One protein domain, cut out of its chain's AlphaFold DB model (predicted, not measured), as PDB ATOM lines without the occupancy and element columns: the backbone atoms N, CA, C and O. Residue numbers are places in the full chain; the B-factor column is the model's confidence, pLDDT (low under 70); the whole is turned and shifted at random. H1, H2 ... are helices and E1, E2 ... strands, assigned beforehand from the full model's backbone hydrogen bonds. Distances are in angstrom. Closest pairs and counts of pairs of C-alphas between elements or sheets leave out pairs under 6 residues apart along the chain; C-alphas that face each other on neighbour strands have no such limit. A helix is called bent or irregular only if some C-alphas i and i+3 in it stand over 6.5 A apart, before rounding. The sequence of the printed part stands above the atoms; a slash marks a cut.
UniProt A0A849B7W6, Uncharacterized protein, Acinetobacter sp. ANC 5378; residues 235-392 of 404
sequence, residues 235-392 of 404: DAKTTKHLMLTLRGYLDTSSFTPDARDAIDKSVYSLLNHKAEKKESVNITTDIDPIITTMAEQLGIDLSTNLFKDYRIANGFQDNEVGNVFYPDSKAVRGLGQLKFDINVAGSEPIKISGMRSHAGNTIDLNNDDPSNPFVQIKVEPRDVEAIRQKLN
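This is residues 235 to 392 of the 404 residues of an uncharacterized protein of Acinetobacter sp. ANC 5378 (UniProt A0A849B7W6). Two lobes follow one another along the longest axis: a body of helices, and a looser part of two strand hairpins with a helix off to one side. In the body H1, H2 and H3 run in alternating directions with their centres in a triangle, H6 packs over H1 and H2, H4 crosses H1, and H5 is a short turn by H3. Hairpins E1-E2 and E3-E4 remain two separate antiparallel two-stranded sheets, and residues 381 to 386 of H7 stick out free. The printed part has 158 residues, mostly helix, in the order H1 to H6, E1 to E4, H7. It is only just loose, close to compact, with a radius of gyration of the C-alphas of 18.6 A, and spans 56 by 35 by 31 A.

H1, residues 235 to 252, and H2, residues 257 to 277, form a helical hairpin at a shallow tilt of 12 degrees; the closest C-alphas, of Leu 250 and Arg 260, are 5.8 A apart. H3, residues 283 to 298, forms another with H2, at 27 degrees, closest at Ile 263 and Ile 291, whose C-alphas are 6.5 A apart. H4, residues 307 to 313, touches H1, closest at the C-alphas of Thr 245 and Arg 311, 6.3 A. H5, residues 320 to 323, only just touches H3, with 3 pairs of C-alphas within 8 A. H6, residues 329 to 336, touches H2, closest at the C-alphas of Ala 275 and Ser 329, 5.2 A. E1, residues 337 to 342, and E2, residues 350 to 355, form a hairpin, with N 338 and O 354 2.8 A apart. E3, residues 363 to 366, and E4, residues 374 to 377, form another, with N 376 and O 364 2.8 A apart. E2 and E3 are apart. H7, residues 381 to 392, touches no helix. Every O i to N i+4 pair is within hydrogen-bond range in H1, H2, H4 and H6, against 8 of 12 in H3 and 6 of 8 in H7; H5 is too short for one.

H1 begins at C-alpha 235 (-188.378, 110.279, -44.242) and is 25.7 A long. H2 measures 30.1 A and H3 21.6 A, with a kink of 25 degrees near residue 290. H7 is 17.6 A long, irregular with C-alphas 382 and 385 7.4 A apart, and ends at C-alpha 392 (-168.741, 85.174, -11.135).

The C-alphas of Asn 319 and Asn 392, the two farthest apart, are 57.6 A apart. The printed part has no cut and no long link. Residues 320 to 322 are under pLDDT 70; the mean of the printed part is 87.3.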
ATOM      1  N   ASP A 235    -189.634 111.015 -44.350       80.00
ATOM      2  CA  ASP A 235    -188.378 110.279 -44.242       80.00
ATOM      3  C   ASP A 235    -188.437 109.158 -43.196       80.00
ATOM      4  O   ASP A 235    -187.929 108.061 -43.428       80.00
ATOM      5  N   ALA A 236    -189.121 109.377 -42.069       82.62
ATOM      6  CA  ALA A 236    -189.292 108.359 -41.039       82.62
ATOM      7  C   ALA A 236    -190.155 107.191 -41.527       82.62
ATOM      8  O   ALA A 236    -189.799 106.030 -41.306       82.62
ATOM      9  N   LYS A 237    -191.280 107.471 -42.195       85.62
ATOM     10  CA  LYS A 237    -192.128 106.427 -42.780       85.62
ATOM     11  C   LYS A 237    -191.417 105.714 -43.923       85.62
ATOM     12  O   LYS A 237    -191.421 104.488 -43.927       85.62
ATOM     13  N   THR A 238    -190.777 106.443 -44.832       87.06
ATOM     14  CA  THR A 238    -190.047 105.881 -45.977       87.06
ATOM     15  C   THR A 238    -188.887 105.003 -45.516       87.06
ATOM     16  O   THR A 238    -188.766 103.873 -45.978       87.06
ATOM     17  N   THR A 239    -188.107 105.449 -44.524       89.31
ATOM     18  CA  THR A 239    -187.038 104.643 -43.904       89.31
ATOM     19  C   THR A 239    -187.591 103.345 -43.323       89.31
ATOM     20  O   THR A 239    -187.055 102.267 -43.583       89.31
ATOM     21  N   LYS A 240    -188.681 103.424 -42.544       89.88
ATOM     22  CA  LYS A 240    -189.303 102.232 -41.956       89.88
ATOM     23  C   LYS A 240    -189.829 101.283 -43.021       89.88
ATOM     24  O   LYS A 240    -189.614 100.080 -42.914       89.88
ATOM     25  N   HIS A 241    -190.506 101.836 -44.021       92.06
ATOM     26  CA  HIS A 241    -191.074 101.087 -45.129       92.06
ATOM     27  C   HIS A 241    -189.977 100.346 -45.887       92.06
ATOM     28  O   HIS A 241    -190.065  99.134 -46.016       92.06
ATOM     29  N   LEU A 242    -188.876 101.022 -46.245       93.94
ATOM     30  CA  LEU A 242    -187.738 100.394 -46.923       93.94
ATOM     31  C   LEU A 242    -187.169  99.226 -46.118       93.94
ATOM     32  O   LEU A 242    -187.002  98.140 -46.662       93.94
ATOM     33  N   MET A 243    -186.876  99.435 -44.832       92.88
ATOM     34  CA  MET A 243    -186.279  98.390 -43.996       92.88
ATOM     35  C   MET A 243    -187.213  97.185 -43.823       92.88
ATOM     36  O   MET A 243    -186.752  96.047 -43.834       92.88
ATOM     37  N   LEU A 244    -188.522  97.407 -43.673       92.69
ATOM     38  CA  LEU A 244    -189.501  96.320 -43.575       92.69
ATOM     39  C   LEU A 244    -189.681  95.591 -44.912       92.69
ATOM     40  O   LEU A 244    -189.716  94.364 -44.931       92.69
ATOM     41  N   THR A 245    -189.740  96.324 -46.025       95.31
ATOM     42  CA  THR A 245    -189.830  95.756 -47.375       95.31
ATOM     43  C   THR A 245    -188.585  94.948 -47.730       95.31
ATOM     44  O   THR A 245    -188.718  93.851 -48.264       95.31
ATOM     45  N   LEU A 246    -187.386  95.438 -47.394       95.56
ATOM     46  CA  LEU A 246    -186.138  94.691 -47.567       95.56
ATOM     47  C   LEU A 246    -186.181  93.365 -46.810       95.56
ATOM     48  O   LEU A 246    -185.838  92.332 -47.367       95.56
ATOM     49  N   ARG A 247    -186.636  93.374 -45.557       91.50
ATOM     50  CA  ARG A 247    -186.713  92.153 -44.745       91.50
ATOM     51  C   ARG A 247    -187.721  91.155 -45.297       91.50
ATOM     52  O   ARG A 247    -187.372  89.997 -45.467       91.50
ATOM     53  N   GLY A 248    -188.913  91.615 -45.682       93.62
ATOM     54  CA  GLY A 248    -189.901  90.753 -46.340       93.62
ATOM     55  C   GLY A 248    -189.376  90.132 -47.640       93.62
ATOM     56  O   GLY A 248    -189.636  88.960 -47.926       93.62
ATOM     57  N   TYR A 249    -188.581  90.885 -48.404       96.50
ATOM     58  CA  TYR A 249    -187.883  90.357 -49.572       96.50
ATOM     59  C   TYR A 249    -186.855  89.287 -49.182       96.50
ATOM     60  O   TYR A 249    -186.895  88.177 -49.706       96.50
ATOM     61  N   LEU A 250    -185.968  89.585 -48.228       93.31
ATOM     62  CA  LEU A 250    -184.937  88.650 -47.774       93.31
ATOM     63  C   LEU A 250    -185.543  87.351 -47.225       93.31
ATOM     64  O   LEU A 250    -185.043  86.274 -47.548       93.31
ATOM     65  N   ASP A 251    -186.653  87.423 -46.492       89.94
ATOM     66  CA  ASP A 251    -187.343  86.254 -45.935       89.94
ATOM     67  C   ASP A 251    -187.886  85.308 -47.018       89.94
ATOM     68  O   ASP A 251    -187.878  84.087 -46.836       89.94
ATOM     69  N   THR A 252    -188.307  85.866 -48.157       89.62
ATOM     70  CA  THR A 252    -188.881  85.128 -49.299       89.62
ATOM     71  C   THR A 252    -187.863  84.796 -50.396       89.62
ATOM     72  O   THR A 252    -188.186  84.104 -51.359       89.62
ATOM     73  N   SER A 253    -186.625  85.265 -50.252       91.75
ATOM     74  CA  SER A 253    -185.540  85.063 -51.214       91.75
ATOM     75  C   SER A 253    -184.803  83.726 -51.038       91.75
ATOM     76  O   SER A 253    -184.878  83.067 -49.999       91.75
ATOM     77  N   SER A 254    -184.007  83.358 -52.041       92.50
ATOM     78  CA  SER A 254    -183.118  82.188 -52.036       92.50
ATOM     79  C   SER A 254    -181.826  82.375 -51.223       92.50
ATOM     80  O   SER A 254    -181.036  81.438 -51.124       92.50
ATOM     81  N   PHE A 255    -181.596  83.550 -50.622       93.19
ATOM     82  CA  PHE A 255    -180.426  83.795 -49.777       93.19
ATOM     83  C   PHE A 255    -180.428  82.892 -48.534       93.19
ATOM     84  O   PHE A 255    -181.476  82.652 -47.931       93.19
ATOM     85  N   THR A 256    -179.249  82.430 -48.112       90.31
ATOM     86  CA  THR A 256    -179.065  81.720 -46.835       90.31
ATOM     87  C   THR A 256    -179.255  82.670 -45.643       90.31
ATOM     88  O   THR A 256    -179.126  83.884 -45.819       90.31
ATOM     89  N   PRO A 257    -179.521  82.169 -44.418       85.62
ATOM     90  CA  PRO A 257    -179.646  83.018 -43.228       85.62
ATOM     91  C   PRO A 257    -178.464  83.978 -43.024       85.62
ATOM     92  O   PRO A 257    -178.681  85.168 -42.801       85.62
ATOM     93  N   ASP A 258    -177.231  83.500 -43.211       85.56
ATOM     94  CA  ASP A 258    -176.021  84.324 -43.093       85.56
ATOM     95  C   ASP A 258    -175.949  85.418 -44.173       85.56
ATOM     96  O   ASP A 258    -175.571  86.556 -43.894       85.56
ATOM     97  N   ALA A 259    -176.349  85.105 -45.410       89.81
ATOM     98  CA  ALA A 259    -176.372  86.076 -46.501       89.81
ATOM     99  C   ALA A 259    -177.453  87.147 -46.291       89.81
ATOM    100  O   ALA A 259    -177.202  88.333 -46.515       89.81
ATOM    101  N   ARG A 260    -178.641  86.752 -45.810       91.06
ATOM    102  CA  ARG A 260    -179.718  87.683 -45.433       91.06
ATOM    103  C   ARG A 260    -179.243  88.640 -44.340       91.06
ATOM    104  O   ARG A 260    -179.455  89.846 -44.455       91.06
ATOM    105  N   ASP A 261    -178.555  88.112 -43.330       85.25
ATOM    106  CA  ASP A 261    -177.993  88.906 -42.239       85.25
ATOM    107  C   ASP A 261    -176.956  89.922 -42.735       85.25
ATOM    108  O   ASP A 261    -177.017  91.110 -42.409       85.25
ATOM    109  N   ALA A 262    -176.038  89.473 -43.595       90.19
ATOM    110  CA  ALA A 262    -175.018  90.326 -44.189       90.19
ATOM    111  C   ALA A 262    -175.623  91.466 -45.029       90.19
ATOM    112  O   ALA A 262    -175.140  92.602 -44.957       90.19
ATOM    113  N   ILE A 263    -176.698  91.197 -45.784       93.81
ATOM    114  CA  ILE A 263    -177.423  92.220 -46.550       93.81
ATOM    115  C   ILE A 263    -178.126  93.215 -45.612       93.81
ATOM    116  O   ILE A 263    -177.892  94.419 -45.752       93.81
ATOM    117  N   ASP A 264    -178.937  92.757 -44.640       91.00
ATOM    118  CA  ASP A 264    -179.651  93.649 -43.697       91.00
ATOM    119  C   ASP A 264    -178.656  94.538 -42.939       91.00
ATOM    120  O   ASP A 264    -178.855  95.750 -42.832       91.00
ATOM    121  N   LYS A 265    -177.524  93.973 -42.499       89.44
ATOM    122  CA  LYS A 265    -176.452  94.706 -41.816       89.44
ATOM    123  C   LYS A 265    -175.778  95.745 -42.711       89.44
ATOM    124  O   LYS A 265    -175.488  96.850 -42.240       89.44
ATOM    125  N   SER A 266    -175.519  95.415 -43.975       94.00
ATOM    126  CA  SER A 266    -174.889  96.331 -44.935       94.00
ATOM    127  C   SER A 266    -175.808  97.506 -45.255       94.00
ATOM    128  O   SER A 266    -175.390  98.661 -45.151       94.00
ATOM    129  N   VAL A 267    -177.086  97.226 -45.531       95.00
ATOM    130  CA  VAL A 267    -178.098  98.266 -45.755       95.00
ATOM    131  C   VAL A 267    -178.295  99.113 -44.500       95.00
ATOM    132  O   VAL A 267    -178.254 100.337 -44.583       95.00
ATOM    133  N   TYR A 268    -178.440  98.506 -43.322       92.88
ATOM    134  CA  TYR A 268    -178.550  99.245 -42.062       92.88
ATOM    135  C   TYR A 268    -177.355 100.181 -41.838       92.88
ATOM    136  O   TYR A 268    -177.543 101.341 -41.471       92.88
ATOM    137  N   SER A 269    -176.133  99.697 -42.075       92.25
ATOM    138  CA  SER A 269    -174.911 100.484 -41.883       92.25
ATOM    139  C   SER A 269    -174.854 101.673 -42.841       92.25
ATOM    140  O   SER A 269    -174.545 102.783 -42.411       92.25
ATOM    141  N   LEU A 270    -175.227 101.463 -44.108       95.62
ATOM    142  CA  LEU A 270    -175.357 102.521 -45.108       95.62
ATOM    143  C   LEU A 270    -176.401 103.565 -44.690       95.62
ATOM    144  O   LEU A 270    -176.093 104.756 -44.652       95.62
ATOM    145  N   LEU A 271    -177.616 103.134 -44.328       92.94
ATOM    146  CA  LEU A 271    -178.686 104.040 -43.900       92.94
ATOM    147  C   LEU A 271    -178.290 104.819 -42.640       92.94
ATOM    148  O   LEU A 271    -178.546 106.018 -42.564       92.94
ATOM    149  N   ASN A 272    -177.644 104.172 -41.662       90.88
ATOM    150  CA  ASN A 272    -177.188 104.842 -40.444       90.88
ATOM    151  C   ASN A 272    -176.086 105.865 -40.750       90.88
ATOM    152  O   ASN A 272    -176.140 106.978 -40.235       90.88
ATOM    153  N   HIS A 273    -175.129 105.522 -41.618       91.25
ATOM    154  CA  HIS A 273    -174.082 106.446 -42.049       91.25
ATOM    155  C   HIS A 273    -174.670 107.673 -42.755       91.25
ATOM    156  O   HIS A 273    -174.402 108.803 -42.343       91.25
ATOM    157  N   LYS A 274    -175.530 107.463 -43.761       88.44
ATOM    158  CA  LYS A 274    -176.179 108.562 -44.488       88.44
ATOM    159  C   LYS A 274    -177.075 109.401 -43.575       88.44
ATOM    160  O   LYS A 274    -177.056 110.625 -43.672       88.44
ATOM    161  N   ALA A 275    -177.768 108.791 -42.611       85.50
ATOM    162  CA  ALA A 275    -178.562 109.517 -41.618       85.50
ATOM    163  C   ALA A 275    -177.695 110.397 -40.699       85.50
ATOM    164  O   ALA A 275    -178.058 111.535 -40.403       85.50
ATOM    165  N   GLU A 276    -176.539 109.900 -40.251       83.25
ATOM    166  CA  GLU A 276    -175.591 110.660 -39.423       83.25
ATOM    167  C   GLU A 276    -174.936 111.810 -40.196       83.25
ATOM    168  O   GLU A 276    -174.682 112.873 -39.626       83.25
ATOM    169  N   LYS A 277    -174.703 111.614 -41.498       79.56
ATOM    170  CA  LYS A 277    -174.149 112.621 -42.410       79.56
ATOM    171  C   LYS A 277    -175.193 113.553 -43.026       79.56
ATOM    172  O   LYS A 277    -174.805 114.548 -43.629       79.56
ATOM    173  N   LYS A 278    -176.488 113.291 -42.816       70.94
ATOM    174  CA  LYS A 278    -177.619 113.994 -43.453       70.94
ATOM    175  C   LYS A 278    -177.564 113.945 -44.986       70.94
ATOM    176  O   LYS A 278    -177.896 114.914 -45.662       70.94
ATOM    177  N   GLU A 279    -177.151 112.808 -45.524       77.38
ATOM    178  CA  GLU A 279    -177.076 112.551 -46.961       77.38
ATOM    179  C   GLU A 279    -178.307 111.782 -47.439       77.38
ATOM    180  O   GLU A 279    -178.910 111.013 -46.688       77.38
ATOM    181  N   SER A 280    -178.672 111.968 -48.706       79.50
ATOM    182  CA  SER A 280    -179.756 111.213 -49.329       79.50
ATOM    183  C   SER A 280    -179.317 109.792 -49.684       79.50
ATOM    184  O   SER A 280    -178.188 109.562 -50.124       79.50
ATOM    185  N   VAL A 281    -180.247 108.854 -49.566       86.44
ATOM    186  CA  VAL A 281    -180.161 107.493 -50.098       86.44
ATOM    187  C   VAL A 281    -180.966 107.434 -51.384       86.44
ATOM    188  O   VAL A 281    -182.115 107.867 -51.395       86.44
ATOM    189  N   ASN A 282    -180.395 106.857 -52.433       88.44
ATOM    190  CA  ASN A 282    -181.107 106.412 -53.619       88.44
ATOM    191  C   ASN A 282    -181.161 104.881 -53.596       88.44
ATOM    192  O   ASN A 282    -180.130 104.217 -53.649       88.44
ATOM    193  N   ILE A 283    -182.356 104.295 -53.520       91.62
ATOM    194  CA  ILE A 283    -182.499 102.833 -53.427       91.62
ATOM    195  C   ILE A 283    -181.869 102.138 -54.648       91.62
ATOM    196  O   ILE A 283    -181.218 101.107 -54.502       91.62
ATOM    197  N   THR A 284    -181.997 102.717 -55.842       90.25
ATOM    198  CA  THR A 284    -181.486 102.125 -57.085       90.25
ATOM    199  C   THR A 284    -179.964 102.148 -57.172       90.25
ATOM    200  O   THR A 284    -179.375 101.183 -57.650       90.25
ATOM    201  N   THR A 285    -179.309 103.210 -56.704       89.75
ATOM    202  CA  THR A 285    -177.848 103.342 -56.832       89.75
ATOM    203  C   THR A 285    -177.076 103.012 -55.557       89.75
ATOM    204  O   THR A 285    -175.896 102.694 -55.649       89.75
ATOM    205  N   ASP A 286    -177.712 103.036 -54.384       93.44
ATOM    206  CA  ASP A 286    -177.060 102.732 -53.105       93.44
ATOM    207  C   ASP A 286    -177.455 101.353 -52.534       93.44
ATOM    208  O   ASP A 286    -176.633 100.711 -51.884       93.44
ATOM    209  N   ILE A 287    -178.699 100.885 -52.737       95.75
ATOM    210  CA  ILE A 287    -179.233  99.674 -52.074       95.75
ATOM    211  C   ILE A 287    -179.250  98.459 -53.005       95.75
ATOM    212  O   ILE A 287    -178.767  97.395 -52.616       95.75
ATOM    213  N   ASP A 288    -179.761  98.601 -54.229       94.81
ATOM    214  CA  ASP A 288    -179.793  97.507 -55.215       94.81
ATOM    215  C   ASP A 288    -178.408  96.881 -55.464       94.81
ATOM    216  O   ASP A 288    -178.319  95.646 -55.513       94.81
ATOM    217  N   PRO A 289    -177.308  97.662 -55.529       96.31
ATOM    218  CA  PRO A 289    -175.963  97.108 -55.664       96.31
ATOM    219  C   PRO A 289    -175.544  96.184 -54.516       96.31
ATOM    220  O   PRO A 289    -174.828  95.215 -54.751       96.31
ATOM    221  N   ILE A 290    -176.001  96.429 -53.282       97.19
ATOM    222  CA  ILE A 290    -175.662  95.583 -52.122       97.19
ATOM    223  C   ILE A 290    -176.238  94.173 -52.309       97.19
ATOM    224  O   ILE A 290    -175.558  93.179 -52.058       97.19
ATOM    225  N   ILE A 291    -177.486  94.088 -52.775       96.69
ATOM    226  CA  ILE A 291    -178.206  92.821 -52.959       96.69
ATOM    227  C   ILE A 291    -177.653  92.064 -54.170       96.69
ATOM    228  O   ILE A 291    -177.378  90.869 -54.079       96.69
ATOM    229  N   THR A 292    -177.470  92.765 -55.290       95.31
ATOM    230  CA  THR A 292    -176.953  92.177 -56.537       95.31
ATOM    231  C   THR A 292    -175.525  91.662 -56.370       95.31
ATOM    232  O   THR A 292    -175.267  90.512 -56.707       95.31
ATOM    233  N   THR A 293    -174.640  92.428 -55.723       95.75
ATOM    234  CA  THR A 293    -173.266  91.983 -55.423       95.75
ATOM    235  C   THR A 293    -173.256  90.719 -54.557       95.75
ATOM    236  O   THR A 293    -172.479  89.801 -54.812       95.75
ATOM    237  N   MET A 294    -174.127  90.632 -53.542       95.75
ATOM    238  CA  MET A 294    -174.219  89.435 -52.696       95.75
ATOM    239  C   MET A 294    -174.726  88.219 -53.484       95.75
ATOM    240  O   MET A 294    -174.221  87.111 -53.307       95.75
ATOM    241  N   ALA A 295    -175.712  88.408 -54.366       95.44
ATOM    242  CA  ALA A 295    -176.216  87.333 -55.216       95.44
ATOM    243  C   ALA A 295    -175.142  86.809 -56.173       95.44
ATOM    244  O   ALA A 295    -174.957  85.597 -56.269       95.44
ATOM    245  N   GLU A 296    -174.389  87.706 -56.815       94.56
ATOM    246  CA  GLU A 296    -173.280  87.351 -57.705       94.56
ATOM    247  C   GLU A 296    -172.202  86.539 -56.977       94.56
ATOM    248  O   GLU A 296    -171.772  85.497 -57.473       94.56
ATOM    249  N   GLN A 297    -171.813  86.961 -55.770       95.12
ATOM    250  CA  GLN A 297    -170.817  86.257 -54.953       95.12
ATOM    251  C   GLN A 297    -171.246  84.836 -54.567       95.12
ATOM    252  O   GLN A 297    -170.399  83.954 -54.427       95.12
ATOM    253  N   LEU A 298    -172.550  84.613 -54.393       93.94
ATOM    254  CA  LEU A 298    -173.121  83.332 -53.975       93.94
ATOM    255  C   LEU A 298    -173.672  82.499 -55.144       93.94
ATOM    256  O   LEU A 298    -174.177  81.402 -54.916       93.94
ATOM    257  N   GLY A 299    -173.587  82.999 -56.382       93.19
ATOM    258  CA  GLY A 299    -174.132  82.330 -57.567       93.19
ATOM    259  C   GLY A 299    -175.662  82.216 -57.564       93.19
ATOM    260  O   GLY A 299    -176.205  81.245 -58.091       93.19
ATOM    261  N   ILE A 300    -176.360  83.171 -56.947       93.81
ATOM    262  CA  ILE A 300    -177.824  83.202 -56.865       93.81
ATOM    263  C   ILE A 300    -178.389  83.954 -58.076       93.81
ATOM    264  O   ILE A 300    -178.068  85.120 -58.293       93.81
ATOM    265  N   ASP A 301    -179.276  83.309 -58.837       92.06
ATOM    266  CA  ASP A 301    -180.006  83.967 -59.926       92.06
ATOM    267  C   ASP A 301    -181.198  84.775 -59.384       92.06
ATOM    268  O   ASP A 301    -182.112  84.224 -58.766       92.06
ATOM    269  N   LEU A 302    -181.187  86.087 -59.632       90.56
ATOM    270  CA  LEU A 302    -182.255  87.012 -59.246       90.56
ATOM    271  C   LEU A 302    -183.232  87.330 -60.388       90.56
ATOM    272  O   LEU A 302    -184.152  88.114 -60.175       90.56
ATOM    273  N   SER A 303    -183.070  86.737 -61.578       85.56
ATOM    274  CA  SER A 303    -183.837  87.069 -62.792       85.56
ATOM    275  C   SER A 303    -185.362  87.029 -62.620       85.56
ATOM    276  O   SER A 303    -186.083  87.742 -63.312       85.56
ATOM    277  N   THR A 304    -185.855  86.221 -61.679       83.81
ATOM    278  CA  THR A 304    -187.285  86.042 -61.378       83.81
ATOM    279  C   THR A 304    -187.716  86.622 -60.029       83.81
ATOM    280  O   THR A 304    -188.892  86.542 -59.679       83.81
ATOM    281  N   ASN A 305    -186.790  87.198 -59.255       88.19
ATOM    282  CA  ASN A 305    -187.054  87.726 -57.915       88.19
ATOM    283  C   ASN A 305    -186.151  88.929 -57.600       88.19
ATOM    284  O   ASN A 305    -185.370  88.922 -56.643       88.19
ATOM    285  N   LEU A 306    -186.228  89.968 -58.432       91.88
ATOM    286  CA  LEU A 306    -185.496  91.209 -58.204       91.88
ATOM    287  C   LEU A 306    -186.106  91.975 -57.027       91.88
ATOM    288  O   LEU A 306    -187.322  92.161 -56.943       91.88
ATOM    289  N   PHE A 307    -185.249  92.518 -56.159       94.88
ATOM    290  CA  PHE A 307    -185.708  93.398 -55.082       94.88
ATOM    291  C   PHE A 307    -186.496  94.600 -55.620       94.88
ATOM    292  O   PHE A 307    -187.464  95.024 -54.992       94.88
ATOM    293  N   LYS A 308    -186.124  95.110 -56.806       93.31
ATOM    294  CA  LYS A 308    -186.854  96.163 -57.522       93.31
ATOM    295  C   LYS A 308    -188.342  95.822 -57.671       93.31
ATOM    296  O   LYS A 308    -189.192  96.610 -57.258       93.31
ATOM    297  N   ASP A 309    -188.649  94.653 -58.218       93.31
ATOM    298  CA  ASP A 309    -190.031  94.248 -58.489       93.31
ATOM    299  C   ASP A 309    -190.796  94.040 -57.180       93.31
ATOM    300  O   ASP A 309    -191.924  94.513 -57.021       93.31
ATOM    301  N   TYR A 310    -190.137  93.427 -56.190       94.94
ATOM    302  CA  TYR A 310    -190.705  93.230 -54.861       94.94
ATOM    303  C   TYR A 310    -191.053  94.558 -54.179       94.94
ATOM    304  O   TYR A 310    -192.153  94.713 -53.638       94.94
ATOM    305  N   ARG A 311    -190.150  95.549 -54.204       92.94
ATOM    306  CA  ARG A 311    -190.418  96.849 -53.573       92.94
ATOM    307  C   ARG A 311    -191.546  97.600 -54.275       92.94
ATOM    308  O   ARG A 311    -192.353  98.222 -53.586       92.94
ATOM    309  N   ILE A 312    -191.645  97.509 -55.605       91.75
ATOM    310  CA  ILE A 312    -192.721  98.145 -56.380       91.75
ATOM    311  C   ILE A 312    -194.072  97.532 -56.003       91.75
ATOM    312  O   ILE A 312    -195.011  98.260 -55.682       91.75
ATOM    313  N   ALA A 313    -194.151  96.200 -55.924       92.75
ATOM    314  CA  ALA A 313    -195.346  95.500 -55.449       92.75
ATOM    315  C   ALA A 313    -195.737  95.887 -54.007       92.75
ATOM    316  O   ALA A 313    -196.908  95.824 -53.639       92.75
ATOM    317  N   ASN A 314    -194.770  96.346 -53.207       92.00
ATOM    318  CA  ASN A 314    -194.965  96.831 -51.842       92.00
ATOM    319  C   ASN A 314    -195.087  98.365 -51.745       92.00
ATOM    320  O   ASN A 314    -194.945  98.931 -50.663       92.00
ATOM    321  N   GLY A 315    -195.380  99.063 -52.846       86.62
ATOM    322  CA  GLY A 315    -195.753 100.483 -52.840       86.62
ATOM    323  C   GLY A 315    -194.613 101.479 -53.069       86.62
ATOM    324  O   GLY A 315    -194.867 102.687 -53.041       86.62
ATOM    325  N   PHE A 316    -193.385 101.013 -53.330       85.94
ATOM    326  CA  PHE A 316    -192.347 101.873 -53.906       85.94
ATOM    327  C   PHE A 316    -192.665 102.198 -55.366       85.94
ATOM    328  O   PHE A 316    -193.403 101.485 -56.041       85.94
ATOM    329  N   GLN A 317    -192.127 103.311 -55.849       80.69
ATOM    330  CA  GLN A 317    -192.410 103.804 -57.193       80.69
ATOM    331  C   GLN A 317    -191.287 103.415 -58.151       80.69
ATOM    332  O   GLN A 317    -190.114 103.396 -57.777       80.69
ATOM    333  N   ASP A 318    -191.639 103.148 -59.407       80.94
ATOM    334  CA  ASP A 318    -190.666 102.834 -60.457       80.94
ATOM    335  C   ASP A 318    -190.129 104.109 -61.131       80.94
ATOM    336  O   ASP A 318    -190.321 104.341 -62.321       80.94
ATOM    337  N   ASN A 319    -189.539 105.013 -60.343       71.00
ATOM    338  CA  ASN A 319    -188.770 106.154 -60.851       71.00
ATOM    339  C   ASN A 319    -187.762 106.661 -59.816       71.00
ATOM    340  O   ASN A 319    -187.897 106.398 -58.622       71.00
ATOM    341  N   GLU A 320    -186.764 107.419 -60.279       64.56
ATOM    342  CA  GLU A 320    -185.677 107.916 -59.427       64.56
ATOM    343  C   GLU A 320    -186.178 108.779 -58.266       64.56
ATOM    344  O   GLU A 320    -185.771 108.573 -57.128       64.56
ATOM    345  N   VAL A 321    -187.122 109.691 -58.517       63.16
ATOM    346  CA  VAL A 321    -187.619 110.625 -57.491       63.16
ATOM    347  C   VAL A 321    -188.300 109.885 -56.333       63.16
ATOM    348  O   VAL A 321    -188.139 110.269 -55.179       63.16
ATOM    349  N   GLY A 322    -189.035 108.805 -56.611       67.56
ATOM    350  CA  GLY A 322    -189.675 107.979 -55.583       67.56
ATOM    351  C   GLY A 322    -188.716 107.061 -54.818       67.56
ATOM    352  O   GLY A 322    -189.118 106.479 -53.811       67.56
ATOM    353  N   ASN A 323    -187.466 106.945 -55.278       79.88
ATOM    354  CA  ASN A 323    -186.423 106.113 -54.676       79.88
ATOM    355  C   ASN A 323    -185.363 106.923 -53.916       79.88
ATOM    356  O   ASN A 323    -184.483 106.313 -53.307       79.88
ATOM    357  N   VAL A 324    -185.438 108.259 -53.925       81.81
ATOM    358  CA  VAL A 324    -184.507 109.143 -53.211       81.81
ATOM    359  C   VAL A 324    -185.165 109.722 -51.959       81.81
ATOM    360  O   VAL A 324    -186.224 110.340 -52.035       81.81
ATOM    361  N   PHE A 325    -184.534 109.547 -50.798       81.81
ATOM    362  CA  PHE A 325    -185.002 110.112 -49.526       81.81
ATOM    363  C   PHE A 325    -183.847 110.291 -48.532       81.81
ATOM    364  O   PHE A 325    -182.750 109.777 -48.750       81.81
ATOM    365  N   TYR A 326    -184.074 111.001 -47.425       83.94
ATOM    366  CA  TYR A 326    -183.065 111.183 -46.377       83.94
ATOM    367  C   TYR A 326    -183.390 110.255 -45.202       83.94
ATOM    368  O   TYR A 326    -184.420 110.431 -44.564       83.94
ATOM    369  N   PRO A 327    -182.574 109.238 -44.884       84.75
ATOM    370  CA  PRO A 327    -182.934 108.271 -43.852       84.75
ATOM    371  C   PRO A 327    -183.061 108.913 -42.460       84.75
ATOM    372  O   PRO A 327    -182.174 109.634 -42.000       84.75
ATOM    373  N   ASP A 328    -184.148 108.606 -41.744       85.88
ATOM    374  CA  ASP A 328    -184.364 109.101 -40.381       85.88
ATOM    375  C   ASP A 328    -183.557 108.277 -39.369       85.88
ATOM    376  O   ASP A 328    -183.818 107.093 -39.140       85.88
ATOM    377  N   SER A 329    -182.614 108.931 -38.691       83.56
ATOM    378  CA  SER A 329    -181.722 108.292 -37.708       83.56
ATOM    379  C   SER A 329    -182.455 107.498 -36.618       83.56
ATOM    380  O   SER A 329    -181.960 106.467 -36.155       83.56
ATOM    381  N   LYS A 330    -183.642 107.944 -36.183       83.19
ATOM    382  CA  LYS A 330    -184.402 107.272 -35.117       83.19
ATOM    383  C   LYS A 330    -185.148 106.055 -35.647       83.19
ATOM    384  O   LYS A 330    -185.182 105.039 -34.956       83.19
ATOM    385  N   ALA A 331    -185.715 106.137 -36.847       87.12
ATOM    386  CA  ALA A 331    -186.318 105.020 -37.555       87.12
ATOM    387  C   ALA A 331    -185.283 103.929 -37.850       87.12
ATOM    388  O   ALA A 331    -185.533 102.775 -37.496       87.12
ATOM    389  N   VAL A 332    -184.115 104.305 -38.393       87.75
ATOM    390  CA  VAL A 332    -182.996 103.383 -38.644       87.75
ATOM    391  C   VAL A 332    -182.626 102.657 -37.353       87.75
ATOM    392  O   VAL A 332    -182.734 101.435 -37.280       87.75
ATOM    393  N   ARG A 333    -182.289 103.394 -36.284       85.06
ATOM    394  CA  ARG A 333    -181.908 102.798 -34.990       85.06
ATOM    395  C   ARG A 333    -183.021 101.949 -34.380       85.06
ATOM    396  O   ARG A 333    -182.744 100.888 -33.833       85.06
ATOM    397  N   GLY A 334    -184.273 102.395 -34.460       83.88
ATOM    398  CA  GLY A 334    -185.416 101.685 -33.888       83.88
ATOM    399  C   GLY A 334    -185.676 100.330 -34.548       83.88
ATOM    400  O   GLY A 334    -185.983  99.366 -33.851       83.88
ATOM    401  N   LEU A 335    -185.525 100.237 -35.871       82.12
ATOM    402  CA  LEU A 335    -185.718  98.988 -36.613       82.12
ATOM    403  C   LEU A 335    -184.460  98.123 -36.695       82.12
ATOM    404  O   LEU A 335    -184.574  96.905 -36.847       82.12
ATOM    405  N   GLY A 336    -183.279  98.729 -36.609       75.75
ATOM    406  CA  GLY A 336    -182.002  98.023 -36.571       75.75
ATOM    407  C   GLY A 336    -181.643  97.464 -35.199       75.75
ATOM    408  O   GLY A 336    -180.757  96.621 -35.112       75.75
ATOM    409  N   GLN A 337    -182.327  97.884 -34.130       81.62
ATOM    410  CA  GLN A 337    -182.113  97.358 -32.782       81.62
ATOM    411  C   GLN A 337    -183.136  96.270 -32.419       81.62
ATOM    412  O   GLN A 337    -184.338  96.365 -32.697       81.62
ATOM    413  N   LEU A 338    -182.643  95.225 -31.762       80.56
ATOM    414  CA  LEU A 338    -183.432  94.282 -30.981       80.56
ATOM    415  C   LEU A 338    -183.437  94.766 -29.539       80.56
ATOM    416  O   LEU A 338    -182.375  95.046 -28.983       80.56
ATOM    417  N   LYS A 339    -184.628  94.885 -28.953       84.44
ATOM    418  CA  LYS A 339    -184.821  95.167 -27.531       84.44
ATOM    419  C   LYS A 339    -185.990  94.339 -27.033       84.44
ATOM    420  O   LYS A 339    -187.071  94.436 -27.610       84.44
ATOM    421  N   PHE A 340    -185.761  93.545 -26.001       85.56
ATOM    422  CA  PHE A 340    -186.803  92.809 -25.301       85.56
ATOM    423  C   PHE A 340    -186.377  92.570 -23.855       85.56
ATOM    424  O   PHE A 340    -185.184  92.571 -23.537       85.56
ATOM    425  N   ASP A 341    -187.371  92.363 -23.003       88.62
ATOM    426  CA  ASP A 341    -187.177  92.110 -21.584       88.62
ATOM    427  C   ASP A 341    -187.449  90.626 -21.316       88.62
ATOM    428  O   ASP A 341    -188.454  90.075 -21.774       88.62
ATOM    429  N   ILE A 342    -186.543  89.971 -20.592       87.25
ATOM    430  CA  ILE A 342    -186.724  88.609 -20.090       87.25
ATOM    431  C   ILE A 342    -187.211  88.726 -18.650       87.25
ATOM    432  O   ILE A 342    -186.470  89.161 -17.767       87.25
ATOM    433  N   ASN A 343    -188.460  88.335 -18.412       85.69
ATOM    434  CA  ASN A 343    -189.009  88.278 -17.063       85.69
ATOM    435  C   ASN A 343    -188.399  87.091 -16.317       85.69
ATOM    436  O   ASN A 343    -188.529  85.951 -16.759       85.69
ATOM    437  N   VAL A 344    -187.764  87.359 -15.179       82.00
ATOM    438  CA  VAL A 344    -187.171  86.334 -14.319       82.00
ATOM    439  C   VAL A 344    -187.984  86.253 -13.029       82.00
ATOM    440  O   VAL A 344    -188.348  87.272 -12.442       82.00
ATOM    441  N   ALA A 345    -188.324  85.036 -12.600       78.69
ATOM    442  CA  ALA A 345    -189.168  84.834 -11.427       78.69
ATOM    443  C   ALA A 345    -188.549  85.491 -10.179       78.69
ATOM    444  O   ALA A 345    -187.382  85.270  -9.864       78.69
ATOM    445  N   GLY A 346    -189.335  86.311  -9.477       82.25
ATOM    446  CA  GLY A 346    -188.916  86.961  -8.230       82.25
ATOM    447  C   GLY A 346    -187.868  88.072  -8.374       82.25
ATOM    448  O   GLY A 346    -187.307  88.483  -7.363       82.25
ATOM    449  N   SER A 347    -187.590  88.566  -9.585       82.62
ATOM    450  CA  SER A 347    -186.595  89.624  -9.816       82.62
ATOM    451  C   SER A 347    -187.040  90.623 -10.885       82.62
ATOM    452  O   SER A 347    -188.043  90.426 -11.575       82.62
ATOM    453  N   GLU A 348    -186.320  91.743 -10.985       86.75
ATOM    454  CA  GLU A 348    -186.541  92.701 -12.066       86.75
ATOM    455  C   GLU A 348    -186.203  92.076 -13.433       86.75
ATOM    456  O   GLU A 348    -185.282  91.260 -13.526       86.75
ATOM    457  N   PRO A 349    -186.913  92.455 -14.513       88.75
ATOM    458  CA  PRO A 349    -186.649  91.918 -15.842       88.75
ATOM    459  C   PRO A 349    -185.221  92.197 -16.326       88.75
ATOM    460  O   PRO A 349    -184.703  93.310 -16.202       88.75
ATOM    461  N   ILE A 350    -184.610  91.203 -16.973       87.94
ATOM    462  CA  ILE A 350    -183.319  91.361 -17.643       87.94
ATOM    463  C   ILE A 350    -183.559  91.998 -19.009       87.94
ATOM    464  O   ILE A 350    -184.234  91.426 -19.866       87.94
ATOM    465  N   LYS A 351    -182.968  93.170 -19.242       88.75
ATOM    466  CA  LYS A 351    -183.052  93.860 -20.533       88.75
ATOM    467  C   LYS A 351    -181.998  93.329 -21.495       88.75
ATOM    468  O   LYS A 351    -180.803  93.499 -21.254       88.75
ATOM    469  N   ILE A 352    -182.432  92.766 -22.618       86.06
ATOM    470  CA  ILE A 352    -181.551  92.379 -23.722       86.06
ATOM    471  C   ILE A 352    -181.640  93.439 -24.815       86.06
ATOM    472  O   ILE A 352    -182.725  93.812 -25.265       86.06
ATOM    473  N   SER A 353    -180.483  93.937 -25.261       84.31
ATOM    474  CA  SER A 353    -180.407  94.862 -26.389       84.31
ATOM    475  C   SER A 353    -179.228  94.550 -27.305       84.31
ATOM    476  O   SER A 353    -178.153  94.192 -26.832       84.31
ATOM    477  N   GLY A 354    -179.426  94.701 -28.610       78.25
ATOM    478  CA  GLY A 354    -178.405  94.441 -29.623       78.25
ATOM    479  C   GLY A 354    -178.862  94.868 -31.013       78.25
ATOM    480  O   GLY A 354    -179.901  95.517 -31.157       78.25
ATOM    481  N   MET A 355    -178.100  94.510 -32.045       76.19
ATOM    482  CA  MET A 355    -178.586  94.632 -33.420       76.19
ATOM    483  C   MET A 355    -179.653  93.570 -33.687       76.19
ATOM    484  O   MET A 355    -179.591  92.466 -33.150       76.19
ATOM    485  N   ARG A 356    -180.649  93.899 -34.509       76.50
ATOM    486  CA  ARG A 356    -181.743  92.977 -34.834       76.50
ATOM    487  C   ARG A 356    -181.297  91.768 -35.647       76.50
ATOM    488  O   ARG A 356    -181.843  90.695 -35.423       76.50
ATOM    489  N   SER A 357    -180.251  91.927 -36.448       71.69
ATOM    490  CA  SER A 357    -179.484  90.852 -37.093       71.69
ATOM    491  C   SER A 357    -179.060  89.723 -36.140       71.69
ATOM    492  O   SER A 357    -178.899  88.571 -36.528       71.69
ATOM    493  N   HIS A 358    -178.908  90.012 -34.844       74.31
ATOM    494  CA  HIS A 358    -178.507  88.992 -33.877       74.31
ATOM    495  C   HIS A 358    -179.623  87.987 -33.549       74.31
ATOM    496  O   HIS A 358    -179.302  86.910 -33.051       74.31
ATOM    497  N   ALA A 359    -180.901  88.297 -33.797       76.88
ATOM    498  CA  ALA A 359    -182.012  87.382 -33.520       76.88
ATOM    499  C   ALA A 359    -181.964  86.142 -34.434       76.88
ATOM    500  O   ALA A 359    -181.757  86.275 -35.635       76.88
ATOM    501  N   GLY A 360    -182.143  84.944 -33.874       70.81
ATOM    502  CA  GLY A 360    -182.115  83.662 -34.596       70.81
ATOM    503  C   GLY A 360    -180.715  83.173 -34.992       70.81
ATOM    504  O   GLY A 360    -180.522  81.986 -35.229       70.81
ATOM    505  N   ASN A 361    -179.715  84.060 -35.005       71.56
ATOM    506  CA  ASN A 361    -178.326  83.716 -35.322       71.56
ATOM    507  C   ASN A 361    -177.452  83.653 -34.063       71.56
ATOM    508  O   ASN A 361    -176.849  82.621 -33.750       71.56
ATOM    509  N   THR A 362    -177.379  84.776 -33.342       79.38
ATOM    510  CA  THR A 362    -176.545  84.956 -32.139       79.38
ATOM    511  C   THR A 362    -177.364  84.821 -30.858       79.38
ATOM    512  O   THR A 362    -176.856  84.308 -29.868       79.38
ATOM    513  N   ILE A 363    -178.619  85.270 -30.875       84.00
ATOM    514  CA  ILE A 363    -179.575  85.193 -29.769       84.00
ATOM    515  C   ILE A 363    -180.725  84.304 -30.228       84.00
ATOM    516  O   ILE A 363    -181.419  84.664 -31.177       84.00
ATOM    517  N   ASP A 364    -180.930  83.181 -29.552       86.94
ATOM    518  CA  ASP A 364    -181.967  82.209 -29.898       86.94
ATOM    519  C   ASP A 364    -182.756  81.775 -28.656       86.94
ATOM    520  O   ASP A 364    -182.238  81.820 -27.538       86.94
ATOM    521  N   LEU A 365    -184.016  81.387 -28.840       86.81
ATOM    522  CA  LEU A 365    -184.853  80.830 -27.781       86.81
ATOM    523  C   LEU A 365    -184.869  79.313 -27.943       86.81
ATOM    524  O   LEU A 365    -185.522  78.801 -28.848       86.81
ATOM    525  N   ASN A 366    -184.213  78.598 -27.032       86.12
ATOM    526  CA  ASN A 366    -184.420  77.164 -26.931       86.12
ATOM    527  C   ASN A 366    -185.692  76.912 -26.113       86.12
ATOM    528  O   ASN A 366    -185.793  77.295 -24.944       86.12
ATOM    529  N   ASN A 367    -186.672  76.286 -26.752       86.88
ATOM    530  CA  ASN A 367    -187.930  75.873 -26.146       86.88
ATOM    531  C   ASN A 367    -188.246  74.397 -26.435       86.88
ATOM    532  O   ASN A 367    -189.418  74.015 -26.418       86.88
ATOM    533  N   ASP A 368    -187.212  73.582 -26.680       88.50
ATOM    534  CA  ASP A 368    -187.347  72.139 -26.921       88.50
ATOM    535  C   ASP A 368    -188.018  71.438 -25.726       88.50
ATOM    536  O   ASP A 368    -188.789  70.493 -25.902       88.50
ATOM    537  N   ASP A 369    -187.771  71.943 -24.511       89.00
ATOM    538  CA  ASP A 369    -188.545  71.654 -23.307       89.00
ATOM    539  C   ASP A 369    -189.454  72.853 -22.962       89.00
ATOM    540  O   ASP A 369    -188.985  73.850 -22.398       89.00
ATOM    541  N   PRO A 370    -190.771  72.773 -23.241       86.19
ATOM    542  CA  PRO A 370    -191.714  73.847 -22.935       86.19
ATOM    543  C   PRO A 370    -191.823  74.184 -21.443       86.19
ATOM    544  O   PRO A 370    -192.321  75.257 -21.099       86.19
ATOM    545  N   SER A 371    -191.402  73.278 -20.554       87.38
ATOM    546  CA  SER A 371    -191.422  73.497 -19.106       87.38
ATOM    547  C   SER A 371    -190.190  74.244 -18.590       87.38
ATOM    548  O   SER A 371    -190.228  74.776 -17.481       87.38
ATOM    549  N   ASN A 372    -189.134  74.345 -19.404       85.94
ATOM    550  CA  ASN A 372    -187.891  75.021 -19.050       85.94
ATOM    551  C   ASN A 372    -187.259  75.767 -20.248       85.94
ATOM    552  O   ASN A 372    -186.145  75.440 -20.668       85.94
ATOM    553  N   PRO A 373    -187.952  76.767 -20.824       88.38
ATOM    554  CA  PRO A 373    -187.417  77.535 -21.940       88.38
ATOM    555  C   PRO A 373    -186.268  78.443 -21.489       88.38
ATOM    556  O   PRO A 373    -186.322  79.050 -20.416       88.38
ATOM    557  N   PHE A 374    -185.254  78.610 -22.338       87.56
ATOM    558  CA  PHE A 374    -184.137  79.510 -22.062       87.56
ATOM    559  C   PHE A 374    -183.659  80.251 -23.310       87.56
ATOM    560  O   PHE A 374    -183.735  79.762 -24.435       87.56
ATOM    561  N   VAL A 375    -183.128  81.454 -23.098       87.69
ATOM    562  CA  VAL A 375    -182.493  82.244 -24.157       87.69
ATOM    563  C   VAL A 375    -181.004  81.913 -24.195       87.69
ATOM    564  O   VAL A 375    -180.307  82.051 -23.192       87.69
ATOM    565  N   GLN A 376    -180.508  81.507 -25.360       89.50
ATOM    566  CA  GLN A 376    -179.096  81.261 -25.617       89.50
ATOM    567  C   GLN A 376    -178.480  82.454 -26.353       89.50
ATOM    568  O   GLN A 376    -179.014  82.918 -27.359       89.50
ATOM    569  N   ILE A 377    -177.329  82.932 -25.871       88.94
ATOM    570  CA  ILE A 377    -176.548  83.996 -26.516       88.94
ATOM    571  C   ILE A 377    -175.165  83.437 -26.859       88.94
ATOM    572  O   ILE A 377    -174.388  83.099 -25.966       88.94
ATOM    573  N   LYS A 378    -174.856  83.321 -28.153       88.12
ATOM    574  CA  LYS A 378    -173.528  82.935 -28.646       88.12
ATOM    575  C   LYS A 378    -172.558  84.098 -28.433       88.12
ATOM    576  O   LYS A 378    -172.884  85.245 -28.724       88.12
ATOM    577  N   VAL A 379    -171.369  83.796 -27.921       87.88
ATOM    578  CA  VAL A 379    -170.328  84.786 -27.616       87.88
ATOM    579  C   VAL A 379    -169.045  84.445 -28.357       87.88
ATOM    580  O   VAL A 379    -168.744  83.273 -28.588       87.88
ATOM    581  N   GLU A 380    -168.284  85.471 -28.723       86.62
ATOM    582  CA  GLU A 380    -166.987  85.299 -29.373       86.62
ATOM    583  C   GLU A 380    -165.976  84.654 -28.404       86.62
ATOM    584  O   GLU A 380    -165.911  85.061 -27.239       86.62
ATOM    585  N   PRO A 381    -165.121  83.711 -28.853       90.19
ATOM    586  CA  PRO A 381    -164.157  83.028 -27.982       90.19
ATOM    587  C   PRO A 381    -163.244  83.973 -27.191       90.19
ATOM    588  O   PRO A 381    -162.909  83.704 -26.039       90.19
ATOM    589  N   ARG A 382    -162.870  85.112 -27.791       91.12
ATOM    590  CA  ARG A 382    -162.023  86.137 -27.161       91.12
ATOM    591  C   ARG A 382    -162.680  86.839 -25.966       91.12
ATOM    592  O   ARG A 382    -161.966  87.359 -25.116       91.12
ATOM    593  N   ASP A 383    -164.010  86.843 -25.894       89.31
ATOM    594  CA  ASP A 383    -164.769  87.564 -24.868       89.31
ATOM    595  C   ASP A 383    -165.142  86.661 -23.675       89.31
ATOM    596  O   ASP A 383    -165.577  87.153 -22.632       89.31
ATOM    597  N   VAL A 384    -164.929  85.341 -23.787       91.94
ATOM    598  CA  VAL A 384    -165.368  84.333 -22.802       91.94
ATOM    599  C   VAL A 384    -164.817  84.598 -21.399       91.94
ATOM    600  O   VAL A 384    -165.585  84.591 -20.437       91.94
ATOM    601  N   GLU A 385    -163.515  84.857 -21.253       89.31
ATOM    602  CA  GLU A 385    -162.912  85.075 -19.927       89.31
ATOM    603  C   GLU A 385    -163.424  86.361 -19.265       89.31
ATOM    604  O   GLU A 385    -163.729  86.371 -18.071       89.31
ATOM    605  N   ALA A 386    -163.600  87.432 -20.043       89.69
ATOM    606  CA  ALA A 386    -164.136  88.692 -19.537       89.69
ATOM    607  C   ALA A 386    -165.596  88.544 -19.070       89.69
ATOM    608  O   ALA A 386    -165.977  89.080 -18.026       89.69
ATOM    609  N   ILE A 387    -166.411  87.791 -19.816       90.00
ATOM    610  CA  ILE A 387    -167.801  87.496 -19.446       90.00
ATOM    611  C   ILE A 387    -167.846  86.619 -18.191       90.00
ATOM    612  O   ILE A 387    -168.584  86.933 -17.256       90.00
ATOM    613  N   ARG A 388    -167.021  85.564 -18.125       89.38
ATOM    614  CA  ARG A 388    -166.941  84.665 -16.964       89.38
ATOM    615  C   ARG A 388    -166.603  85.427 -15.684       89.38
ATOM    616  O   ARG A 388    -167.254  85.217 -14.666       89.38
ATOM    617  N   GLN A 389    -165.627  86.334 -15.735       88.88
ATOM    618  CA  GLN A 389    -165.268  87.161 -14.581       88.88
ATOM    619  C   GLN A 389    -166.449  87.997 -14.082       88.88
ATOM    620  O   GLN A 389    -166.693  88.030 -12.880       88.88
ATOM    621  N   LYS A 390    -167.213  88.629 -14.982       88.75
ATOM    622  CA  LYS A 390    -168.379  89.440 -14.598       88.75
ATOM    623  C   LYS A 390    -169.513  88.611 -14.000       88.75
ATOM    624  O   LYS A 390    -170.103  89.039 -13.017       88.75
ATOM    625  N   LEU A 391    -169.806  87.437 -14.560       85.69
ATOM    626  CA  LEU A 391    -170.863  86.564 -14.035       85.69
ATOM    627  C   LEU A 391    -170.497  85.970 -12.665       85.69
ATOM    628  O   LEU A 391    -171.368  85.809 -11.817       85.69
ATOM    629  N   ASN A 392    -169.210  85.717 -12.411       85.31
ATOM    630  CA  ASN A 392    -168.741  85.174 -11.135       85.31
ATOM    631  C   ASN A 392    -168.628  86.218 -10.007       85.31
ATOM    632  O   ASN A 392    -168.503  85.823  -8.850       85.31
TER     633      ASN A 392